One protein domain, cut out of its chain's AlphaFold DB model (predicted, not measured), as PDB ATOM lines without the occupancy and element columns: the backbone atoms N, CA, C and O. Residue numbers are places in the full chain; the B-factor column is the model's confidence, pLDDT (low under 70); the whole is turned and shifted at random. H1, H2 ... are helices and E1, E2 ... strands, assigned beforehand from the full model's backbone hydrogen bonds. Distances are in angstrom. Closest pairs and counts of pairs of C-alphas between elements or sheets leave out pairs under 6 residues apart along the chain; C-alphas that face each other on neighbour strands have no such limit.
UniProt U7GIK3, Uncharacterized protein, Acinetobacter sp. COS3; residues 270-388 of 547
ATOM      1  N   LEU A 270     126.983 143.199  84.468       69.50
ATOM      2  CA  LEU A 270     127.735 143.926  85.497       69.50
ATOM      3  C   LEU A 270     128.086 145.371  85.095       69.50
ATOM      4  O   LEU A 270     128.459 146.160  85.958       69.50
ATOM      5  N   TYR A 271     127.934 145.745  83.819       68.25
ATOM      6  CA  TYR A 271     128.082 147.129  83.345       68.25
ATOM      7  C   TYR A 271     126.732 147.830  83.113       68.25
ATOM      8  O   TYR A 271     126.713 148.997  82.728       68.25
ATOM      9  N   ALA A 272     125.605 147.148  83.354       70.81
ATOM     10  CA  ALA A 272     124.251 147.674  83.183       70.81
ATOM     11  C   ALA A 272     123.536 147.738  84.542       70.81
ATOM     12  O   ALA A 272     122.860 146.797  84.959       70.81
ATOM     13  N   GLN A 273     123.704 148.859  85.251       71.81
ATOM     14  CA  GLN A 273     123.161 149.059  86.605       71.81
ATOM     15  C   GLN A 273     121.624 149.018  86.667       71.81
ATOM     16  O   GLN A 273     121.057 148.768  87.727       71.81
ATOM     17  N   ASP A 274     120.943 149.250  85.544       69.50
ATOM     18  CA  ASP A 274     119.486 149.170  85.413       69.50
ATOM     19  C   ASP A 274     118.969 147.724  85.284       69.50
ATOM     20  O   ASP A 274     117.758 147.484  85.275       69.50
ATOM     21  N   ASN A 275     119.866 146.737  85.208       72.38
ATOM     22  CA  ASN A 275     119.491 145.336  85.156       72.38
ATOM     23  C   ASN A 275     118.956 144.833  86.507       72.38
ATOM     24  O   ASN A 275     119.594 144.975  87.545       72.38
ATOM     25  N   ALA A 276     117.825 144.125  86.482       69.06
ATOM     26  CA  ALA A 276     117.201 143.562  87.682       69.06
ATOM     27  C   ALA A 276     118.076 142.547  88.454       69.06
ATOM     28  O   ALA A 276     117.836 142.324  89.638       69.06
ATOM     29  N   LEU A 277     119.064 141.917  87.807       69.94
ATOM     30  CA  LEU A 277     120.014 140.991  88.435       69.94
ATOM     31  C   LEU A 277     121.212 141.704  89.071       69.94
ATOM     32  O   LEU A 277     121.840 141.131  89.959       69.94
ATOM     33  N   TYR A 278     121.516 142.938  88.653       75.56
ATOM     34  CA  TYR A 278     122.700 143.673  89.096       75.56
ATOM     35  C   TYR A 278     122.788 143.792  90.629       75.56
ATOM     36  O   TYR A 278     123.821 143.404  91.173       75.56
ATOM     37  N   PRO A 279     121.730 144.195  91.369       79.06
ATOM     38  CA  PRO A 279     121.811 144.302  92.828       79.06
ATOM     39  C   PRO A 279     122.133 142.968  93.512       79.06
ATOM     40  O   PRO A 279     122.968 142.918  94.410       79.06
ATOM     41  N   ASN A 280     121.516 141.873  93.059       79.31
ATOM     42  CA  ASN A 280     121.725 140.547  93.641       79.31
ATOM     43  C   ASN A 280     123.134 140.018  93.349       79.31
ATOM     44  O   ASN A 280     123.753 139.404  94.216       79.31
ATOM     45  N   MET A 281     123.644 140.268  92.140       78.81
ATOM     46  CA  MET A 281     125.012 139.910  91.774       78.81
ATOM     47  C   MET A 281     126.031 140.702  92.591       78.81
ATOM     48  O   MET A 281     126.967 140.106  93.110       78.81
ATOM     49  N   MET A 282     125.839 142.014  92.758       81.25
ATOM     50  CA  MET A 282     126.751 142.843  93.551       81.25
ATOM     51  C   MET A 282     126.789 142.403  95.015       81.25
ATOM     52  O   MET A 282     127.873 142.215  95.551       81.25
ATOM     53  N   VAL A 283     125.632 142.119  95.627       84.75
ATOM     54  CA  VAL A 283     125.567 141.578  96.999       84.75
ATOM     55  C   VAL A 283     126.306 140.242  97.113       84.75
ATOM     56  O   VAL A 283     127.047 140.030  98.073       84.75
ATOM     57  N   LEU A 284     126.136 139.345  96.134       85.50
ATOM     58  CA  LEU A 284     126.861 138.075  96.099       85.50
ATOM     59  C   LEU A 284     128.376 138.311  96.037       85.50
ATOM     60  O   LEU A 284     129.107 137.751  96.848       85.50
ATOM     61  N   ILE A 285     128.848 139.158  95.121       83.75
ATOM     62  CA  ILE A 285     130.281 139.420  94.936       83.75
ATOM     63  C   ILE A 285     130.873 140.098  96.184       83.75
ATOM     64  O   ILE A 285     131.907 139.646  96.671       83.75
ATOM     65  N   ASP A 286     130.194 141.093  96.760       84.50
ATOM     66  CA  ASP A 286     130.625 141.788  97.983       84.50
ATOM     67  C   ASP A 286     130.761 140.850  99.181       84.50
ATOM     68  O   ASP A 286     131.649 141.019 100.013       84.50
ATOM     69  N   SER A 287     129.911 139.826  99.255       84.94
ATOM     70  CA  SER A 287     130.015 138.804 100.297       84.94
ATOM     71  C   SER A 287     131.155 137.805 100.063       84.94
ATOM     72  O   SER A 287     131.607 137.167 101.012       84.94
ATOM     73  N   CYS A 288     131.623 137.673  98.818       85.31
ATOM     74  CA  CYS A 288     132.572 136.642  98.411       85.31
ATOM     75  C   CYS A 288     134.034 137.084  98.463       85.31
ATOM     76  O   CYS A 288     134.898 136.213  98.504       85.31
ATOM     77  N   PHE A 289     134.356 138.380  98.438       87.06
ATOM     78  CA  PHE A 289     135.741 138.852  98.313       87.06
ATOM     79  C   PHE A 289     136.169 139.768  99.449       87.06
ATOM     80  O   PHE A 289     135.431 140.632  99.907       87.06
ATOM     81  N   SER A 290     137.423 139.621  99.865       88.31
ATOM     82  CA  SER A 290     138.082 140.600 100.725       88.31
ATOM     83  C   SER A 290     139.574 140.656 100.428       88.31
ATOM     84  O   SER A 290     140.187 139.649 100.067       88.31
ATOM     85  N   TYR A 291     140.167 141.833 100.593       89.62
ATOM     86  CA  TYR A 291     141.614 141.978 100.610       89.62
ATOM     87  C   TYR A 291     142.121 141.959 102.053       89.62
ATOM     88  O   TYR A 291     141.682 142.746 102.891       89.62
ATOM     89  N   GLU A 292     143.067 141.069 102.347       89.81
ATOM     90  CA  GLU A 292     143.708 140.986 103.654       89.81
ATOM     91  C   GLU A 292     145.087 141.658 103.607       89.81
ATOM     92  O   GLU A 292     146.046 141.122 103.049       89.81
ATOM     93  N   ALA A 293     145.204 142.836 104.227       87.38
ATOM     94  CA  ALA A 293     146.421 143.652 104.182       87.38
ATOM     95  C   ALA A 293     147.637 143.011 104.879       87.38
ATOM     96  O   ALA A 293     148.778 143.244 104.479       87.38
ATOM     97  N   THR A 294     147.416 142.184 105.906       88.62
ATOM     98  CA  THR A 294     148.480 141.495 106.659       88.62
ATOM     99  C   THR A 294     149.164 140.422 105.815       88.62
ATOM    100  O   THR A 294     150.391 140.368 105.749       88.62
ATOM    101  N   THR A 295     148.378 139.585 105.136       87.75
ATOM    102  CA  THR A 295     148.877 138.501 104.275       87.75
ATOM    103  C   THR A 295     149.120 138.959 102.838       87.75
ATOM    104  O   THR A 295     149.809 138.266 102.084       87.75
ATOM    105  N   ARG A 296     148.598 140.139 102.476       91.00
ATOM    106  CA  ARG A 296     148.597 140.738 101.136       91.00
ATOM    107  C   ARG A 296     147.936 139.835 100.097       91.00
ATOM    108  O   ARG A 296     148.427 139.711  98.974       91.00
ATOM    109  N   LYS A 297     146.852 139.165 100.479       89.88
ATOM    110  CA  LYS A 297     146.123 138.221  99.624       89.88
ATOM    111  C   LYS A 297     144.711 138.709  99.356       89.88
ATOM    112  O   LYS A 297     144.093 139.351 100.203       89.88
ATOM    113  N   ILE A 298     144.207 138.359  98.177       88.94
ATOM    114  CA  ILE A 298     142.771 138.408  97.917       88.94
ATOM    115  C   ILE A 298     142.207 137.077  98.400       88.94
ATOM    116  O   ILE A 298     142.564 136.011  97.886       88.94
ATOM    117  N   ASN A 299     141.368 137.161  99.424       85.88
ATOM    118  CA  ASN A 299     140.673 136.031 100.006       85.88
ATOM    119  C   ASN A 299     139.280 135.940  99.396       85.88
ATOM    120  O   ASN A 299     138.598 136.950  99.201       85.88
ATOM    121  N   VAL A 300     138.874 134.706  99.121       84.62
ATOM    122  CA  VAL A 300     137.503 134.379  98.751       84.62
ATOM    123  C   VAL A 300     136.849 133.764  99.976       84.62
ATOM    124  O   VAL A 300     137.475 132.931 100.624       84.62
ATOM    125  N   HIS A 301     135.633 134.191 100.293       85.12
ATOM    126  CA  HIS A 301     134.789 133.649 101.354       85.12
ATOM    127  C   HIS A 301     133.539 133.095 100.694       85.12
ATOM    128  O   HIS A 301     132.592 133.832 100.443       85.12
ATOM    129  N   ILE A 302     133.569 131.816 100.336       85.50
ATOM    130  CA  ILE A 302     132.499 131.215  99.539       85.50
ATOM    131  C   ILE A 302     131.856 130.047 100.269       85.50
ATOM    132  O   ILE A 302     132.543 129.269 100.917       85.50
ATOM    133  N   SER A 303     130.540 129.913 100.179       87.00
ATOM    134  CA  SER A 303     129.799 128.698 100.517       87.00
ATOM    135  C   SER A 303     129.515 127.880  99.254       87.00
ATOM    136  O   SER A 303     129.659 128.376  98.137       87.00
ATOM    137  N   LEU A 304     129.074 126.627  99.407       86.25
ATOM    138  CA  LEU A 304     128.639 125.826  98.254       86.25
ATOM    139  C   LEU A 304     127.478 126.491  97.499       86.25
ATOM    140  O   LEU A 304     127.493 126.508  96.272       86.25
ATOM    141  N   ASP A 305     126.541 127.111  98.221       86.69
ATOM    142  CA  ASP A 305     125.419 127.836  97.614       86.69
ATOM    143  C   ASP A 305     125.897 129.059  96.819       86.69
ATOM    144  O   ASP A 305     125.367 129.358  95.752       86.69
ATOM    145  N   GLN A 306     126.923 129.763  97.310       87.88
ATOM    146  CA  GLN A 306     127.520 130.896  96.600       87.88
ATOM    147  C   GLN A 306     128.347 130.442  95.383       87.88
ATOM    148  O   GLN A 306     128.308 131.118  94.358       87.88
ATOM    149  N   ASP A 307     129.054 129.305  95.448       88.12
ATOM    150  CA  ASP A 307     129.731 128.710  94.280       88.12
ATOM    151  C   ASP A 307     128.727 128.300  93.200       88.12
ATOM    152  O   ASP A 307     128.933 128.602  92.022       88.12
ATOM    153  N   ASP A 308     127.631 127.650  93.590       84.62
ATOM    154  CA  ASP A 308     126.575 127.272  92.655       84.62
ATOM    155  C   ASP A 308     125.874 128.516  92.087       84.62
ATOM    156  O   ASP A 308     125.701 128.596  90.874       84.62
ATOM    157  N   ALA A 309     125.626 129.552  92.894       81.81
ATOM    158  CA  ALA A 309     125.107 130.828  92.401       81.81
ATOM    159  C   ALA A 309     126.067 131.511  91.409       81.81
ATOM    160  O   ALA A 309     125.638 131.938  90.341       81.81
ATOM    161  N   LEU A 310     127.370 131.598  91.703       81.12
ATOM    162  CA  LEU A 310     128.362 132.148  90.767       81.12
ATOM    163  C   LEU A 310     128.439 131.327  89.473       81.12
ATOM    164  O   LEU A 310     128.619 131.885  88.386       81.12
ATOM    165  N   ASN A 311     128.285 130.008  89.567       79.62
ATOM    166  CA  ASN A 311     128.235 129.136  88.405       79.62
ATOM    167  C   ASN A 311     126.975 129.344  87.561       79.62
ATOM    168  O   ASN A 311     127.083 129.412  86.336       79.62
ATOM    169  N   ASP A 312     125.816 129.475  88.201       73.88
ATOM    170  CA  ASP A 312     124.549 129.806  87.546       73.88
ATOM    171  C   ASP A 312     124.626 131.188  86.893       73.88
ATOM    172  O   ASP A 312     124.083 131.401  85.809       73.88
ATOM    173  N   TYR A 313     125.397 132.101  87.495       71.44
ATOM    174  CA  TYR A 313     125.760 133.383  86.907       71.44
ATOM    175  C   TYR A 313     126.920 133.316  85.888       71.44
ATOM    176  O   TYR A 313     127.457 134.343  85.473       71.44
ATOM    177  N   GLY A 314     127.338 132.131  85.451       70.06
ATOM    178  CA  GLY A 314     128.252 131.990  84.321       70.06
ATOM    179  C   GLY A 314     129.720 132.349  84.585       70.06
ATOM    180  O   GLY A 314     130.502 132.352  83.637       70.06
ATOM    181  N   PHE A 315     130.142 132.596  85.832       76.06
ATOM    182  CA  PHE A 315     131.521 133.016  86.141       76.06
ATOM    183  C   PHE A 315     132.591 131.992  85.719       76.06
ATOM    184  O   PHE A 315     133.736 132.353  85.441       76.06
ATOM    185  N   PHE A 316     132.218 130.714  85.632       73.38
ATOM    186  CA  PHE A 316     133.145 129.594  85.432       73.38
ATOM    187  C   PHE A 316     133.014 128.888  84.075       73.38
ATOM    188  O   PHE A 316     133.605 127.830  83.872       73.38
ATOM    189  N   HIS A 317     132.222 129.419  83.142       63.97
ATOM    190  CA  HIS A 317     131.905 128.697  81.909       63.97
ATOM    191  C   HIS A 317     133.107 128.548  80.959       63.97
ATOM    192  O   HIS A 317     133.749 129.522  80.571       63.97
ATOM    193  N   GLY A 318     133.347 127.315  80.492       58.12
ATOM    194  CA  GLY A 318     134.191 127.036  79.324       58.12
ATOM    195  C   GLY A 318     135.693 126.875  79.579       58.12
ATOM    196  O   GLY A 318     136.445 126.843  78.595       58.12
ATOM    197  N   ASP A 319     136.107 126.744  80.844       66.19
ATOM    198  CA  ASP A 319     137.479 126.440  81.259       66.19
ATOM    199  C   ASP A 319     137.522 125.149  82.100       66.19
ATOM    200  O   ASP A 319     137.034 125.094  83.231       66.19
ATOM    201  N   ALA A 320     138.104 124.093  81.524       65.50
ATOM    202  CA  ALA A 320     138.189 122.773  82.149       65.50
ATOM    203  C   ALA A 320     139.024 122.788  83.443       65.50
ATOM    204  O   ALA A 320     138.736 122.033  84.373       65.50
ATOM    205  N   ASP A 321     140.013 123.681  83.541       73.44
ATOM    206  CA  ASP A 321     140.853 123.802  84.733       73.44
ATOM    207  C   ASP A 321     140.083 124.452  85.897       73.44
ATOM    208  O   ASP A 321     140.354 124.186  87.075       73.44
ATOM    209  N   VAL A 322     139.092 125.288  85.582       80.12
ATOM    210  CA  VAL A 322     138.205 125.922  86.567       80.12
ATOM    211  C   VAL A 322     137.132 124.941  87.038       80.12
ATOM    212  O   VAL A 322     136.854 124.885  88.236       80.12
ATOM    213  N   GLU A 323     136.581 124.113  86.145       82.44
ATOM    214  CA  GLU A 323     135.675 123.016  86.525       82.44
ATOM    215  C   GLU A 323     136.351 122.039  87.501       82.44
ATOM    216  O   GLU A 323     135.748 121.639  88.500       82.44
ATOM    217  N   GLU A 324     137.625 121.710  87.266       85.88
ATOM    218  CA  GLU A 324     138.404 120.889  88.196       85.88
ATOM    219  C   GLU A 324     138.627 121.603  89.535       85.88
ATOM    220  O   GLU A 324     138.439 121.014  90.599       85.88
ATOM    221  N   SER A 325     138.938 122.901  89.508       88.69
ATOM    222  CA  SER A 325     139.099 123.698  90.732       88.69
ATOM    223  C   SER A 325     137.814 123.710  91.577       88.69
ATOM    224  O   SER A 325     137.878 123.565  92.797       88.69
ATOM    225  N   ARG A 326     136.640 123.770  90.938       90.94
ATOM    226  CA  ARG A 326     135.335 123.637  91.608       90.94
ATOM    227  C   ARG A 326     135.101 122.250  92.188       90.94
ATOM    228  O   ARG A 326     134.608 122.126  93.305       90.94
ATOM    229  N   ARG A 327     135.465 121.187  91.468       90.25
ATOM    230  CA  ARG A 327     135.361 119.812  91.985       90.25
ATOM    231  C   ARG A 327     136.196 119.635  93.256       90.25
ATOM    232  O   ARG A 327     135.714 119.047  94.227       90.25
ATOM    233  N   ILE A 328     137.409 120.184  93.268       90.19
ATOM    234  CA  ILE A 328     138.302 120.150  94.431       90.19
ATOM    235  C   ILE A 328     137.704 120.961  95.589       90.19
ATOM    236  O   ILE A 328     137.673 120.464  96.713       90.19
ATOM    237  N   LEU A 329     137.151 122.148  95.317       90.69
ATOM    238  CA  LEU A 329     136.422 122.945  96.309       90.69
ATOM    239  C   LEU A 329     135.274 122.142  96.943       90.69
ATOM    240  O   LEU A 329     135.197 122.035  98.165       90.69
ATOM    241  N   LYS A 330     134.417 121.508  96.131       93.06
ATOM    242  CA  LYS A 330     133.300 120.686  96.628       93.06
ATOM    243  C   LYS A 330     133.782 119.505  97.470       93.06
ATOM    244  O   LYS A 330     133.188 119.207  98.504       93.06
ATOM    245  N   THR A 331     134.891 118.883  97.077       91.12
ATOM    246  CA  THR A 331     135.539 117.820  97.862       91.12
ATOM    247  C   THR A 331     136.037 118.338  99.214       91.12
ATOM    248  O   THR A 331     135.884 117.656 100.225       91.12
ATOM    249  N   ALA A 332     136.575 119.562  99.271       90.69
ATOM    250  CA  ALA A 332     137.016 120.171 100.525       90.69
ATOM    251  C   ALA A 332     135.856 120.361 101.523       90.69
ATOM    252  O   ALA A 332     136.034 120.087 102.708       90.69
ATOM    253  N   TYR A 333     134.654 120.720 101.055       90.12
ATOM    254  CA  TYR A 333     133.451 120.812 101.903       90.12
ATOM    255  C   TYR A 333     132.884 119.463 102.354       90.12
ATOM    256  O   TYR A 333     132.119 119.412 103.313       90.12
ATOM    257  N   GLN A 334     133.257 118.372 101.688       89.75
ATOM    258  CA  GLN A 334     132.897 117.009 102.088       89.75
ATOM    259  C   GLN A 334     133.916 116.397 103.066       89.75
ATOM    260  O   GLN A 334     133.700 115.299 103.578       89.75
ATOM    261  N   SER A 335     135.028 117.092 103.332       89.25
ATOM    262  CA  SER A 335     136.054 116.665 104.283       89.25
ATOM    263  C   SER A 335     135.542 116.693 105.724       89.25
ATOM    264  O   SER A 335     134.798 117.586 106.118       89.25
ATOM    265  N   ALA A 336     136.038 115.777 106.561       80.69
ATOM    266  CA  ALA A 336     135.807 115.817 108.007       80.69
ATOM    267  C   ALA A 336     136.420 117.066 108.682       80.69
ATOM    268  O   ALA A 336     136.014 117.434 109.781       80.69
ATOM    269  N   GLN A 337     137.391 117.719 108.032       89.06
ATOM    270  CA  GLN A 337     138.052 118.948 108.488       89.06
ATOM    271  C   GLN A 337     137.888 120.056 107.438       89.06
ATOM    272  O   GLN A 337     138.845 120.436 106.759       89.06
ATOM    273  N   VAL A 338     136.656 120.552 107.287       88.31
ATOM    274  CA  VAL A 338     136.273 121.513 106.235       88.31
ATOM    275  C   VAL A 338     137.147 122.769 106.239       88.31
ATOM    276  O   VAL A 338     137.701 123.113 105.201       88.31
ATOM    277  N   GLU A 339     137.333 123.428 107.387       86.19
ATOM    278  CA  GLU A 339     138.096 124.687 107.459       86.19
ATOM    279  C   GLU A 339     139.549 124.525 106.990       86.19
ATOM    280  O   GLU A 339     140.051 125.337 106.213       86.19
ATOM    281  N   GLN A 340     140.219 123.446 107.404       88.81
ATOM    282  CA  GLN A 340     141.607 123.179 107.017       88.81
ATOM    283  C   GLN A 340     141.716 122.790 105.540       88.81
ATOM    284  O   GLN A 340     142.602 123.280 104.839       88.81
ATOM    285  N   ALA A 341     140.802 121.950 105.047       88.75
ATOM    286  CA  ALA A 341     140.764 121.557 103.640       88.75
ATOM    287  C   ALA A 341     140.469 122.757 102.724       88.75
ATOM    288  O   ALA A 341     141.090 122.903 101.671       88.75
ATOM    289  N   TYR A 342     139.576 123.651 103.151       89.38
ATOM    290  CA  TYR A 342     139.260 124.886 102.446       89.38
ATOM    291  C   TYR A 342     140.453 125.848 102.407       89.38
ATOM    292  O   TYR A 342     140.829 126.333 101.339       89.38
ATOM    293  N   GLN A 343     141.116 126.078 103.544       87.56
ATOM    294  CA  GLN A 343     142.325 126.903 103.587       87.56
ATOM    295  C   GLN A 343     143.441 126.324 102.707       87.56
ATOM    296  O   GLN A 343     144.111 127.075 101.994       87.56
ATOM    297  N   ALA A 344     143.614 125.000 102.699       88.25
ATOM    298  CA  ALA A 344     144.570 124.329 101.823       88.25
ATOM    299  C   ALA A 344     144.222 124.526 100.338       88.25
ATOM    300  O   ALA A 344     145.106 124.839  99.538       88.25
ATOM    301  N   PHE A 345     142.940 124.423  99.971       90.62
ATOM    302  CA  PHE A 345     142.474 124.731  98.618       90.62
ATOM    303  C   PHE A 345     142.799 126.177  98.225       90.62
ATOM    304  O   PHE A 345     143.411 126.392  97.178       90.62
ATOM    305  N   MET A 346     142.479 127.156  99.075       86.50
ATOM    306  CA  MET A 346     142.731 128.579  98.807       86.50
ATOM    307  C   MET A 346     144.222 128.918  98.662       86.50
ATOM    308  O   MET A 346     144.583 129.869  97.970       86.50
ATOM    309  N   GLN A 347     145.102 128.129  99.283       86.75
ATOM    310  CA  GLN A 347     146.556 128.263  99.156       86.75
ATOM    311  C   GLN A 347     147.144 127.481  97.970       86.75
ATOM    312  O   GLN A 347     148.311 127.678  97.627       86.75
ATOM    313  N   SER A 348     146.356 126.612  97.337       89.69
ATOM    314  CA  SER A 348     146.772 125.806  96.189       89.69
ATOM    315  C   SER A 348     146.681 126.579  94.869       89.69
ATOM    316  O   SER A 348     145.965 127.575  94.756       89.69
ATOM    317  N   GLY A 349     147.336 126.069  93.821       87.81
ATOM    318  CA  GLY A 349     147.203 126.616  92.465       87.81
ATOM    319  C   GLY A 349     145.763 126.605  91.931       87.81
ATOM    320  O   GLY A 349     145.396 127.496  91.168       87.81
ATOM    321  N   HIS A 350     144.925 125.659  92.372       89.94
ATOM    322  CA  HIS A 350     143.503 125.611  92.014       89.94
ATOM    323  C   HIS A 350     142.712 126.752  92.653       89.94
ATOM    324  O   HIS A 350     141.918 127.395  91.971       89.94
ATOM    325  N   GLY A 351     142.987 127.067  93.923       88.94
ATOM    326  CA  GLY A 351     142.404 128.228  94.592       88.94
ATOM    327  C   GLY A 351     142.771 129.529  93.881       88.94
ATOM    328  O   GLY A 351     141.898 130.340  93.588       88.94
ATOM    329  N   VAL A 352     144.043 129.697  93.503       90.06
ATOM    330  CA  VAL A 352     144.499 130.887  92.760       90.06
ATOM    331  C   VAL A 352     143.797 131.023  91.406       90.06
ATOM    332  O   VAL A 352     143.332 132.112  91.077       90.06
ATOM    333  N   ARG A 353     143.677 129.936  90.633       88.31
ATOM    334  CA  ARG A 353     142.954 129.934  89.345       88.31
ATOM    335  C   ARG A 353     141.469 130.233  89.515       88.31
ATOM    336  O   ARG A 353     140.900 130.970  88.716       88.31
ATOM    337  N   TYR A 354     140.858 129.705  90.571       89.19
ATOM    338  CA  TYR A 354     139.468 129.985  90.910       89.19
ATOM    339  C   TYR A 354     139.247 131.482  91.173       89.19
ATOM    340  O   TYR A 354     138.387 132.094  90.543       89.19
ATOM    341  N   VAL A 355     140.088 132.100  92.016       88.94
ATOM    342  CA  VAL A 355     140.065 133.555  92.268       88.94
ATOM    343  C   VAL A 355     140.275 134.336  90.973       88.94
ATOM    344  O   VAL A 355     139.513 135.250  90.666       88.94
ATOM    345  N   GLN A 356     141.296 133.959  90.201       88.94
ATOM    346  CA  GLN A 356     141.639 134.599  88.937       88.94
ATOM    347  C   GLN A 356     140.436 134.634  87.992       88.94
ATOM    348  O   GLN A 356     140.138 135.682  87.426       88.94
ATOM    349  N   GLN A 357     139.735 133.509  87.837       85.31
ATOM    350  CA  GLN A 357     138.616 133.416  86.912       85.31
ATOM    351  C   GLN A 357     137.446 134.308  87.322       85.31
ATOM    352  O   GLN A 357     136.851 134.953  86.459       85.31
ATOM    353  N   ILE A 358     137.137 134.392  88.619       85.00
ATOM    354  CA  ILE A 358     136.066 135.278  89.084       85.00
ATOM    355  C   ILE A 358     136.448 136.734  88.832       85.00
ATOM    356  O   ILE A 358     135.690 137.467  88.201       85.00
ATOM    357  N   LEU A 359     137.653 137.128  89.253       87.56
ATOM    358  CA  LEU A 359     138.170 138.482  89.078       87.56
ATOM    359  C   LEU A 359     138.186 138.912  87.604       87.56
ATOM    360  O   LEU A 359     137.790 140.036  87.300       87.56
ATOM    361  N   LYS A 360     138.550 138.008  86.681       83.88
ATOM    362  CA  LYS A 360     138.491 138.266  85.235       83.88
ATOM    363  C   LYS A 360     137.104 138.690  84.770       83.88
ATOM    364  O   LYS A 360     137.021 139.436  83.806       83.88
ATOM    365  N   GLN A 361     136.014 138.244  85.390       79.19
ATOM    366  CA  GLN A 361     134.656 138.613  84.964       79.19
ATOM    367  C   GLN A 361     134.180 139.950  85.543       79.19
ATOM    368  O   GLN A 361     133.229 140.532  85.021       79.19
ATOM    369  N   LEU A 362     134.846 140.456  86.583       82.75
ATOM    370  CA  LEU A 362     134.446 141.675  87.276       82.75
ATOM    371  C   LEU A 362     134.965 142.937  86.564       82.75
ATOM    372  O   LEU A 362     136.070 142.910  86.013       82.75
ATOM    373  N   PRO A 363     134.206 144.050  86.594       85.19
ATOM    374  CA  PRO A 363     134.688 145.354  86.144       85.19
ATOM    375  C   PRO A 363     135.858 145.866  86.987       85.19
ATOM    376  O   PRO A 363     135.843 145.728  88.211       85.19
ATOM    377  N   LEU A 364     136.821 146.563  86.384       89.81
ATOM    378  CA  LEU A 364     137.962 147.161  87.094       89.81
ATOM    379  C   LEU A 364     137.539 148.176  88.166       89.81
ATOM    380  O   LEU A 364     138.233 148.346  89.165       89.81
ATOM    381  N   GLN A 365     136.375 148.814  88.025       87.19
ATOM    382  CA  GLN A 365     135.811 149.654  89.088       87.19
ATOM    383  C   GLN A 365     135.579 148.866  90.391       87.19
ATOM    384  O   GLN A 365     135.800 149.385  91.488       87.19
ATOM    385  N   TYR A 366     135.175 147.599  90.278       87.06
ATOM    386  CA  TYR A 366     135.018 146.719  91.428       87.06
ATOM    387  C   TYR A 366     136.364 146.370  92.055       87.06
ATOM    388  O   TYR A 366     136.518 146.428  93.272       87.06
ATOM    389  N   TRP A 367     137.364 146.075  91.223       91.25
ATOM    390  CA  TRP A 367     138.720 145.798  91.693       91.25
ATOM    391  C   TRP A 367     139.273 146.955  92.520       91.25
ATOM    392  O   TRP A 367     139.836 146.723  93.585       91.25
ATOM    393  N   PHE A 368     139.064 148.193  92.067       89.69
ATOM    394  CA  PHE A 368     139.464 149.381  92.817       89.69
ATOM    395  C   PHE A 368     138.759 149.468  94.176       89.69
ATOM    396  O   PHE A 368     139.385 149.804  95.173       89.69
ATOM    397  N   THR A 369     137.479 149.098  94.245       88.12
ATOM    398  CA  THR A 369     136.720 149.066  95.508       88.12
ATOM    399  C   THR A 369     137.256 147.991  96.460       88.12
ATOM    400  O   THR A 369     137.409 148.242  97.652       88.12
ATOM    401  N   LEU A 370     137.598 146.811  95.932       88.31
ATOM    402  CA  LEU A 370     138.155 145.692  96.694       88.31
ATOM    403  C   LEU A 370     139.573 145.977  97.217       88.31
ATOM    404  O   LEU A 370     139.908 145.609  98.342       88.31
ATOM    405  N   LEU A 371     140.419 146.587  96.386       89.31
ATOM    406  CA  LEU A 371     141.832 146.832  96.684       89.31
ATOM    407  C   LEU A 371     142.082 148.187  97.364       89.31
ATOM    408  O   LEU A 371     143.158 148.388  97.931       89.31
ATOM    409  N   GLY A 372     141.127 149.116  97.278       88.12
ATOM    410  CA  GLY A 372     141.215 150.507  97.730       88.12
ATOM    411  C   GLY A 372     142.102 151.395  96.850       88.12
ATOM    412  O   GLY A 372     141.767 152.549  96.603       88.12
ATOM    413  N   ASP A 373     143.216 150.847  96.372       90.19
ATOM    414  CA  ASP A 373     144.172 151.499  95.485       90.19
ATOM    415  C   ASP A 373     144.874 150.478  94.571       90.19
ATOM    416  O   ASP A 373     144.969 149.287  94.883       90.19
ATOM    417  N   TRP A 374     145.377 150.948  93.430       92.81
ATOM    418  CA  TRP A 374     146.089 150.121  92.466       92.81
ATOM    419  C   TRP A 374     147.485 149.702  92.945       92.81
ATOM    420  O   TRP A 374     147.914 148.604  92.593       92.81
ATOM    421  N   ASP A 375     148.174 150.455  93.813       92.06
ATOM    422  CA  ASP A 375     149.490 150.034  94.323       92.06
ATOM    423  C   ASP A 375     149.392 148.753  95.172       92.06
ATOM    424  O   ASP A 375     150.339 147.958  95.260       92.06
ATOM    425  N   THR A 376     148.217 148.478  95.744       92.38
ATOM    426  CA  THR A 376     147.908 147.218  96.434       92.38
ATOM    427  C   THR A 376     148.079 146.008  95.510       92.38
ATOM    428  O   THR A 376     148.580 144.964  95.942       92.38
ATOM    429  N   LEU A 377     147.748 146.153  94.221       92.94
ATOM    430  CA  LEU A 377     147.920 145.121  93.193       92.94
ATOM    431  C   LEU A 377     149.396 144.729  93.020       92.94
ATOM    432  O   LEU A 377     149.718 143.562  92.779       92.94
ATOM    433  N   LEU A 378     150.315 145.687  93.154       92.25
ATOM    434  CA  LEU A 378     151.756 145.450  93.020       92.25
ATOM    435  C   LEU A 378     152.337 144.725  94.239       92.25
ATOM    436  O   LEU A 378     153.334 144.001  94.135       92.25
ATOM    437  N   ASN A 379     151.683 144.885  95.387       91.06
ATOM    438  CA  ASN A 379     152.106 144.352  96.677       91.06
ATOM    439  C   ASN A 379     151.482 142.996  97.028       91.06
ATOM    440  O   ASN A 379     151.734 142.487  98.122       91.06
ATOM    441  N   LEU A 380     150.714 142.390  96.117       92.25
ATOM    442  CA  LEU A 380     150.116 141.073  96.324       92.25
ATOM    443  C   LEU A 380     151.156 140.006  96.685       92.25
ATOM    444  O   LEU A 380     152.300 140.012  96.223       92.25
ATOM    445  N   HIS A 381     150.730 139.041  97.494       92.56
ATOM    446  CA  HIS A 381     151.555 137.909  97.874       92.56
ATOM    447  C   HIS A 381     152.027 137.133  96.635       92.56
ATOM    448  O   HIS A 381     151.243 136.830  95.730       92.56
ATOM    449  N   LYS A 382     153.305 136.733  96.630       90.19
ATOM    450  CA  LYS A 382     153.979 136.080  95.490       90.19
ATOM    451  C   LYS A 382     153.232 134.877  94.899       90.19
ATOM    452  O   LYS A 382     153.364 134.608  93.718       90.19
ATOM    453  N   SER A 383     152.444 134.166  95.708       88.69
ATOM    454  CA  SER A 383     151.690 132.985  95.263       88.69
ATOM    455  C   SER A 383     150.478 133.304  94.381       88.69
ATOM    456  O   SER A 383     150.021 132.423  93.668       88.69
ATOM    457  N   GLN A 384     149.929 134.519  94.458       89.56
ATOM    458  CA  GLN A 384     148.744 134.937  93.696       89.56
ATOM    459  C   GLN A 384     149.058 136.033  92.669       89.56
ATOM    460  O   GLN A 384     148.326 136.199  91.697       89.56
ATOM    461  N   LYS A 385     150.150 136.773  92.891       91.50
ATOM    462  CA  LYS A 385     150.513 138.005  92.189       91.50
ATOM    463  C   LYS A 385     150.438 137.899  90.663       91.50
ATOM    464  O   LYS A 385     149.660 138.625  90.059       91.50
ATOM    465  N   GLU A 386     151.170 136.973  90.045       89.19
ATOM    466  CA  GLU A 386     151.206 136.857  88.576       89.19
ATOM    467  C   GLU A 386     149.857 136.460  87.965       89.19
ATOM    468  O   GLU A 386     149.442 137.024  86.955       89.19
ATOM    469  N   ALA A 387     149.141 135.522  88.588       88.75
ATOM    470  CA  ALA A 387     147.835 135.091  88.095       88.75
ATOM    471  C   ALA A 387     146.816 136.240  88.141       88.75
ATOM    472  O   ALA A 387     146.054 136.442  87.193       88.75
ATOM    473  N   ILE A 388     146.831 137.026  89.222       91.94
ATOM    474  CA  ILE A 388     145.959 138.195  89.366       91.94
ATOM    475  C   ILE A 388     146.377 139.311  88.399       91.94
ATOM    476  O   ILE A 388     145.506 139.928  87.795       91.94
TER     477      ILE A 388
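AT A GLANCE: This is residues 270 to 388 of the 547 residues of an uncharacterized protein of Acinetobacter sp. COS3 (UniProt U7GIK3). Helix H5 runs through the middle of a small helical body, with the short strand hairpin E1 and E2 over one side of it, E2 the nearer strand, and the helical hairpin H3 and H4 at its first end. H1 and H2 lie on another side, and from the far end of H5 the last stretch, H6, H7 and H8, folds round until H8 packs back on H5; residues 334 to 339 stick out. The printed part has 119 residues, with eight named helices and two named strands in the order H1, E1, E2, H2, H3, H4, H5, H6, H7, H8, and the two strands form one antiparallel sheet. The class is mostly helix, and the whole is compact, with a radius of gyration of the C-alphas of 14.2 A and spans of 42 by 33 by 23 A.

IN THESE COORDINATES: H1, residues 278 to 288, begins at C-alpha 278 at (122.700, 143.673, 89.096) and is 15.3 A long. E1 is residues 289 to 292 and E2 residues 297 to 300. H2 is residues 304 to 312. H3, residues 320 to 333, is the longest helix at 20.4 A. H4, residues 338 to 347, is 14.2 A long, and H5, residues 349 to 361, is 18.9 A long, from C-alpha 349 at (147.203, 126.616, 92.465). H6 is residues 364 to 371, H7 residues 375 to 378, and H8 residues 385 to 388, ending at C-alpha 388 at (145.959, 138.195, 89.366).

HOW THE PARTS SIT: H5 touches H3 at a steep tilt of 64 degrees, opposite ways, closest at the C-alphas of Ser 325 and His 350, 5.0 A apart. H5 also touches H8, with the C-alphas of Gln 356 and Ile 388 5.6 A apart. The closest C-alphas of E2 and H5, Val 300 and Val 355, are 7.0 A apart. In the hairpin E1 and E2, N 290 and O 299 are within hydrogen-bond range at 3.0 A, and N 299 and O 290 at 2.8 A. H3, with residues 328 to 333 alone, touches H4 in a helical hairpin, at a shallow tilt of 29 degrees, with Ala 332 and Ala 341 closest, 5.1 A between C-alphas. H2 is close to H1 but not clearly touching, the C-alphas of Leu 284 and Gln 306 being 7.2 A apart. H1 and H6 are near each other. The closest C-alphas of E1 and H6, Tyr 291 and Leu 371, are 6.2 A apart. H6 and H7 are close but not clearly touching, with the C-alphas of Leu 371 and Leu 377 7.2 A apart. In H1, H2, H3, H4 and H6 every O i to N i+4 pair is within hydrogen-bond range; in H5 8 of 9 are, and H7 and H8 are too short for such a pair.

THE WHOLE: The two C-alphas farthest apart, those of Asp 274 and Ala 336, are 43.5 A apart. The printed part has no cut and no long link. The mean pLDDT of the printed part is 84.8; residues 270 to 271, 274, 276 to 277 and 317 to 320 are under 70.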